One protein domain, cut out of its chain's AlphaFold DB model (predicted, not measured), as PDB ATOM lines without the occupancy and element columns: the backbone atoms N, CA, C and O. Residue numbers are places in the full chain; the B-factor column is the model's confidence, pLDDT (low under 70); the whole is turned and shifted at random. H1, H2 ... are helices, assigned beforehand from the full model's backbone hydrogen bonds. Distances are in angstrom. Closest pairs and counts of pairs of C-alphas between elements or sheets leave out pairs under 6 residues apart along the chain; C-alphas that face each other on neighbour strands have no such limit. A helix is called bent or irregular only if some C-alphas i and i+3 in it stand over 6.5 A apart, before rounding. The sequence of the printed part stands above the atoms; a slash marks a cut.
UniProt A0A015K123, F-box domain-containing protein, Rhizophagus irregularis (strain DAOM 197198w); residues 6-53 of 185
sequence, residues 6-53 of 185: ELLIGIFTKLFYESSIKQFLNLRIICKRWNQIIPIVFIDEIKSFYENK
ATOM      1  N   GLU A   6      13.836 137.927  45.459       90.44
ATOM      2  CA  GLU A   6      12.436 138.349  45.428       90.44
ATOM      3  C   GLU A   6      12.298 139.820  45.836       90.44
ATOM      4  O   GLU A   6      11.608 140.599  45.182       90.44
ATOM      5  N   LEU A   7      13.028 140.230  46.880       92.12
ATOM      6  CA  LEU A   7      13.062 141.627  47.315       92.12
ATOM      7  C   LEU A   7      13.790 142.519  46.304       92.12
ATOM      8  O   LEU A   7      13.354 143.642  46.064       92.12
ATOM      9  N   LEU A   8      14.863 142.025  45.675       91.44
ATOM     10  CA  LEU A   8      15.541 142.752  44.597       91.44
ATOM     11  C   LEU A   8      14.636 142.946  43.379       91.44
ATOM     12  O   LEU A   8      14.603 144.047  42.842       91.44
ATOM     13  N   ILE A   9      13.883 141.919  42.977       92.06
ATOM     14  CA  ILE A   9      12.881 142.017  41.909       92.06
ATOM     15  C   ILE A   9      11.871 143.113  42.251       92.06
ATOM     16  O   ILE A   9      11.691 144.025  41.454       92.06
ATOM     17  N   GLY A  10      11.300 143.103  43.461       90.06
ATOM     18  CA  GLY A  10      10.348 144.135  43.885       90.06
ATOM     19  C   GLY A  10      10.925 145.558  43.876       90.06
ATOM     20  O   GLY A  10      10.241 146.501  43.475       90.06
ATOM     21  N   ILE A  11      12.191 145.728  44.274       92.38
ATOM     22  CA  ILE A  11      12.894 147.021  44.202       92.38
ATOM     23  C   ILE A  11      13.083 147.450  42.746       92.38
ATOM     24  O   ILE A  11      12.787 148.591  42.397       92.38
ATOM     25  N   PHE A  12      13.553 146.548  41.886       93.31
ATOM     26  CA  PHE A  12      13.778 146.855  40.479       93.31
ATOM     27  C   PHE A  12      12.478 147.126  39.724       93.31
ATOM     28  O   PHE A  12      12.467 148.022  38.892       93.31
ATOM     29  N   THR A  13      11.377 146.447  40.046       88.75
ATOM     30  CA  THR A  13      10.058 146.774  39.492       88.75
ATOM     31  C   THR A  13       9.665 148.210  39.830       88.75
ATOM     32  O   THR A  13       9.245 148.948  38.947       88.75
ATOM     33  N   LYS A  14       9.853 148.663  41.078       88.06
ATOM     34  CA  LYS A  14       9.593 150.072  41.429       88.06
ATOM     35  C   LYS A  14      10.505 151.027  40.662       88.06
ATOM     36  O   LYS A  14      10.022 151.973  40.049       88.06
ATOM     37  N   LEU A  15      11.805 150.732  40.627       85.81
ATOM     38  CA  LEU A  15      12.781 151.538  39.893       85.81
ATOM     39  C   LEU A  15      12.476 151.608  38.394       85.81
ATOM     40  O   LEU A  15      12.708 152.650  37.790       85.81
ATOM     41  N   PHE A  16      11.939 150.548  37.787       83.62
ATOM     42  CA  PHE A  16      11.534 150.547  36.380       83.62
ATOM     43  C   PHE A  16      10.499 151.641  36.073       83.62
ATOM     44  O   PHE A  16      10.576 152.266  35.021       83.62
ATOM     45  N   TYR A  17       9.568 151.908  36.993       77.88
ATOM     46  CA  TYR A  17       8.551 152.951  36.824       77.88
ATOM     47  C   TYR A  17       9.038 154.360  37.187       77.88
ATOM     48  O   TYR A  17       8.454 155.339  36.730       77.88
ATOM     49  N   GLU A  18      10.090 154.470  37.999       81.12
ATOM     50  CA  GLU A  18      10.650 155.749  38.461       81.12
ATOM     51  C   GLU A  18      11.833 156.244  37.613       81.12
ATOM     52  O   GLU A  18      12.245 157.396  37.738       81.12
ATOM     53  N   SER A  19      12.393 155.390  36.753       72.25
ATOM     54  CA  SER A  19      13.565 155.698  35.928       72.25
ATOM     55  C   SER A  19      13.281 155.547  34.437       72.25
ATOM     56  O   SER A  19      12.311 154.911  34.023       72.25
ATOM     57  N   SER A  20      14.141 156.127  33.595       72.94
ATOM     58  CA  SER A  20      14.082 155.826  32.162       72.94
ATOM     59  C   SER A  20      14.544 154.391  31.904       72.94
ATOM     60  O   SER A  20      15.415 153.868  32.603       72.94
ATOM     61  N   ILE A  21      14.031 153.746  30.852       72.19
ATOM     62  CA  ILE A  21      14.403 152.354  30.537       72.19
ATOM     63  C   ILE A  21      15.915 152.243  30.293       72.19
ATOM     64  O   ILE A  21      16.535 151.250  30.669       72.19
ATOM     65  N   LYS A  22      16.538 153.285  29.728       69.88
ATOM     66  CA  LYS A  22      17.997 153.366  29.578       69.88
ATOM     67  C   LYS A  22      18.720 153.339  30.928       69.88
ATOM     68  O   LYS A  22      19.660 152.564  31.095       69.88
ATOM     69  N   GLN A  23      18.291 154.161  31.886       76.75
ATOM     70  CA  GLN A  23      18.862 154.166  33.237       76.75
ATOM     71  C   GLN A  23      18.664 152.813  33.926       76.75
ATOM     72  O   GLN A  23      19.607 152.282  34.507       76.75
ATOM     73  N   PHE A  24      17.478 152.223  33.782       83.06
ATOM     74  CA  PHE A  24      17.157 150.918  34.342       83.06
ATOM     75  C   PHE A  24      18.041 149.798  33.774       83.06
ATOM     76  O   PHE A  24      18.644 149.029  34.520       83.06
ATOM     77  N   LEU A  25      18.191 149.724  32.449       78.06
ATOM     78  CA  LEU A  25      19.021 148.706  31.800       78.06
ATOM     79  C   LEU A  25      20.514 148.888  32.103       78.06
ATOM     80  O   LEU A  25      21.237 147.892  32.180       78.06
ATOM     81  N   ASN A  26      20.971 150.118  32.353       81.94
ATOM     82  CA  ASN A  26      22.343 150.374  32.792       81.94
ATOM     83  C   ASN A  26      22.653 149.765  34.165       81.94
ATOM     84  O   ASN A  26      23.813 149.460  34.429       81.94
ATOM     85  N   LEU A  27      21.654 149.476  35.011       88.19
ATOM     86  CA  LEU A  27      21.877 148.782  36.287       88.19
ATOM     87  C   LEU A  27      22.521 147.395  36.103       88.19
ATOM     88  O   LEU A  27      23.154 146.872  37.021       88.19
ATOM     89  N   ARG A  28      22.431 146.810  34.900       88.12
ATOM     90  CA  ARG A  28      23.064 145.527  34.555       88.12
ATOM     91  C   ARG A  28      24.581 145.530  34.707       88.12
ATOM     92  O   ARG A  28      25.146 144.477  34.988       88.12
ATOM     93  N   ILE A  29      25.243 146.674  34.526       88.69
ATOM     94  CA  ILE A  29      26.713 146.743  34.550       88.69
ATOM     95  C   ILE A  29      27.285 146.730  35.974       88.69
ATOM     96  O   ILE A  29      28.481 146.530  36.146       88.69
ATOM     97  N   ILE A  30      26.442 146.931  36.992       90.81
ATOM     98  CA  ILE A  30      26.880 147.142  38.379       90.81
ATOM     99  C   ILE A  30      27.422 145.854  38.995       90.81
ATOM    100  O   ILE A  30      28.485 145.852  39.613       90.81
ATOM    101  N   CYS A  31      26.704 144.740  38.849       91.81
ATOM    102  CA  CYS A  31      27.195 143.446  39.310       91.81
ATOM    103  C   CYS A  31      26.545 142.278  38.561       91.81
ATOM    104  O   CYS A  31      25.447 142.391  38.012       91.81
ATOM    105  N   LYS A  32      27.198 141.107  38.607       90.19
ATOM    106  CA  LYS A  32      26.735 139.876  37.938       90.19
ATOM    107  C   LYS A  32      25.298 139.501  38.311       90.19
ATOM    108  O   LYS A  32      24.533 139.076  37.452       90.19
ATOM    109  N   ARG A  33      24.929 139.692  39.579       91.94
ATOM    110  CA  ARG A  33      23.589 139.385  40.084       91.94
ATOM    111  C   ARG A  33      22.524 140.301  39.477       91.94
ATOM    112  O   ARG A  33      21.466 139.828  39.084       91.94
ATOM    113  N   TRP A  34      22.807 141.595  39.352       92.88
ATOM    114  CA  TRP A  34      21.878 142.551  38.739       92.88
ATOM    115  C   TRP A  34      21.771 142.321  37.231       92.88
ATOM    116  O   TRP A  34      20.670 142.359  36.691       92.88
ATOM    117  N   ASN A  35      22.872 141.961  36.563       87.75
ATOM    118  CA  ASN A  35      22.846 141.584  35.148       87.75
ATOM    119  C   ASN A  35      21.898 140.404  34.851       87.75
ATOM    120  O   ASN A  35      21.365 140.322  33.751       87.75
ATOM    121  N   GLN A  36      21.683 139.505  35.818       87.75
ATOM    122  CA  GLN A  36      20.747 138.385  35.688       87.75
ATOM    123  C   GLN A  36      19.295 138.783  35.988       87.75
ATOM    124  O   GLN A  36      18.391 138.311  35.307       87.75
ATOM    125  N   ILE A  37      19.064 139.650  36.979       89.88
ATOM    126  CA  ILE A  37      17.710 140.006  37.444       89.88
ATOM    127  C   ILE A  37      17.064 141.093  36.574       89.88
ATOM    128  O   ILE A  37      15.887 140.990  36.243       89.88
ATOM    129  N   ILE A  38      17.816 142.123  36.176       86.62
ATOM    130  CA  ILE A  38      17.278 143.270  35.426       86.62
ATOM    131  C   ILE A  38      16.572 142.853  34.121       86.62
ATOM    132  O   ILE A  38      15.483 143.367  33.873       86.62
ATOM    133  N   PRO A  39      17.099 141.921  33.296       80.19
ATOM    134  CA  PRO A  39      16.386 141.458  32.105       80.19
ATOM    135  C   PRO A  39      15.048 140.780  32.409       80.19
ATOM    136  O   PRO A  39      14.119 140.931  31.625       80.19
ATOM    137  N   ILE A  40      14.944 140.055  33.529       86.31
ATOM    138  CA  ILE A  40      13.706 139.378  33.942       86.31
ATOM    139  C   ILE A  40      12.644 140.431  34.250       86.31
ATOM    140  O   ILE A  40      11.591 140.441  33.623       86.31
ATOM    141  N   VAL A  41      12.978 141.385  35.127       85.75
ATOM    142  CA  VAL A  41      12.081 142.492  35.494       85.75
ATOM    143  C   VAL A  41      11.694 143.307  34.263       85.75
ATOM    144  O   VAL A  41      10.524 143.606  34.061       85.75
ATOM    145  N   PHE A  42      12.659 143.617  33.394       80.50
ATOM    146  CA  PHE A  42      12.384 144.327  32.150       80.50
ATOM    147  C   PHE A  42      11.363 143.582  31.283       80.50
ATOM    148  O   PHE A  42      10.396 144.191  30.840       80.50
ATOM    149  N   ILE A  43      11.554 142.280  31.046       77.81
ATOM    150  CA  ILE A  43      10.644 141.483  30.213       77.81
ATOM    151  C   ILE A  43       9.255 141.387  30.851       77.81
ATOM    152  O   ILE A  43       8.271 141.567  30.135       77.81
ATOM    153  N   ASP A  44       9.165 141.144  32.158       81.38
ATOM    154  CA  ASP A  44       7.889 140.994  32.864       81.38
ATOM    155  C   ASP A  44       7.068 142.288  32.843       81.38
ATOM    156  O   ASP A  44       5.883 142.269  32.497       81.38
ATOM    157  N   GLU A  45       7.699 143.430  33.127       80.81
ATOM    158  CA  GLU A  45       7.010 144.723  33.119       80.81
ATOM    159  C   GLU A  45       6.606 145.137  31.703       80.81
ATOM    160  O   GLU A  45       5.485 145.593  31.473       80.81
ATOM    161  N   ILE A  46       7.485 144.920  30.725       72.50
ATOM    162  CA  ILE A  46       7.198 145.194  29.319       72.50
ATOM    163  C   ILE A  46       6.048 144.308  28.820       72.50
ATOM    164  O   ILE A  46       5.110 144.812  28.201       72.50
ATOM    165  N   LYS A  47       6.060 143.011  29.143       72.12
ATOM    166  CA  LYS A  47       4.970 142.076  28.835       72.12
ATOM    167  C   LYS A  47       3.648 142.529  29.450       72.12
ATOM    168  O   LYS A  47       2.657 142.640  28.729       72.12
ATOM    169  N   SER A  48       3.644 142.847  30.744       71.94
ATOM    170  CA  SER A  48       2.464 143.360  31.451       71.94
ATOM    171  C   SER A  48       1.932 144.642  30.809       71.94
ATOM    172  O   SER A  48       0.722 144.813  30.640       71.94
ATOM    173  N   PHE A  49       2.831 145.534  30.385       66.88
ATOM    174  CA  PHE A  49       2.458 146.754  29.687       66.88
ATOM    175  C   PHE A  49       1.760 146.442  28.354       66.88
ATOM    176  O   PHE A  49       0.703 147.008  28.066       66.88
ATOM    177  N   TYR A  50       2.313 145.532  27.551       65.25
ATOM    178  CA  TYR A  50       1.764 145.172  26.243       65.25
ATOM    179  C   TYR A  50       0.406 144.495  26.318       65.25
ATOM    180  O   TYR A  50      -0.521 144.908  25.622       65.25
ATOM    181  N   GLU A  51       0.295 143.476  27.164       66.94
ATOM    182  CA  GLU A  51      -0.903 142.641  27.245       66.94
ATOM    183  C   GLU A  51      -2.102 143.431  27.783       66.94
ATOM    184  O   GLU A  51      -3.237 143.202  27.364       66.94
ATOM    185  N   ASN A  52      -1.854 144.419  28.651       67.50
ATOM    186  CA  ASN A  52      -2.918 145.163  29.320       67.50
ATOM    187  C   ASN A  52      -3.239 146.524  28.687       67.50
ATOM    188  O   ASN A  52      -4.361 147.008  28.844       67.50
ATOM    189  N   LYS A  53      -2.289 147.178  27.999       67.62
ATOM    190  CA  LYS A  53      -2.450 148.582  27.559       67.62
ATOM    191  C   LYS A  53      -2.518 148.772  26.048       67.62
ATOM    192  O   LYS A  53      -2.880 149.866  25.612       67.62
TER     193      LYS A  53
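What this domain is: This is residues 6 to 53 of the 185 residues of the protein "F-box domain-containing protein" of Rhizophagus irregularis (strain DAOM 197198w) (UniProt A0A015K123). A long helix, H3, and the shorter H2 form a helical hairpin, and H1 crosses one side of this hairpin, packing on the stretch of H3 from residue 37 to 45. The last residues of H3, 47 to 53, stick out beyond this body as a free arm. The printed part has 48 residues with three named helices, in the order H1, H2, H3, and no named strand; its class is all helix. It is compact, with a radius of gyration of the C-alphas of 10.4 A. The C-alphas span 32 by 21 by 14 A, only just elongated.

How they stand to each other: H1, residues 6 to 18, and H2, residues 21 to 29, are close but not clearly touching, with 2 pairs of C-alphas within 8 A; the closest C-alphas, those of Phe 16 and Phe 24, are 6.0 A apart. H1 and H2 run opposite ways at a steep tilt of 38 degrees. H1 touches H3, residues 32 to 53, which meets it with residues 37 to 45 alone; the closest C-alphas, those of Thr 13 and Val 41, are 6.2 A apart. H1 and H3 run the same way at a steep tilt of 58 degrees. H2 and H3 touch and form a hairpin, running opposite ways at a shallow tilt of 23 degrees. H3 touches H2 with residues 34 to 42 alone, and the closest C-alphas of the two helices, those of Arg 28 and Asn 35, are 4.0 A apart. O i to N i+4 pairs within hydrogen-bond range number 8 of 9 in H1, 16 of 18 in H3 and 2 of 5 in H2, where 6 of 6 O i to N i+3 pairs are within range.

Where its parts are: H1 begins at C-alpha 6, at (12.436, 138.349, 45.428), and measures 18.8 A from first to last C-alpha. H2 begins at C-alpha 21, at (14.403, 152.354, 30.537), and measures 14.1 A. H3, the longest helix with 22 residues, measures 32.2 A and ends at C-alpha 53, at (-2.450, 148.582, 27.559). H3 is neither bent nor irregular, but only just: C-alphas 36 and 39 are 6.4 A apart.

The domain as a whole: The two C-alphas farthest apart, those of Cys 31 and Lys 53, are 32.3 A apart. The C-alphas of Glu 6 and Lys 53, the first and last printed, are 25.4 A apart. The printed part has no cut, and the links H1 to H2 and H2 to H3 are tight, with 2 residues each. The mean pLDDT of the printed part is 82.3; residue 22 and residues 49 to 53 of this predicted model are under 70.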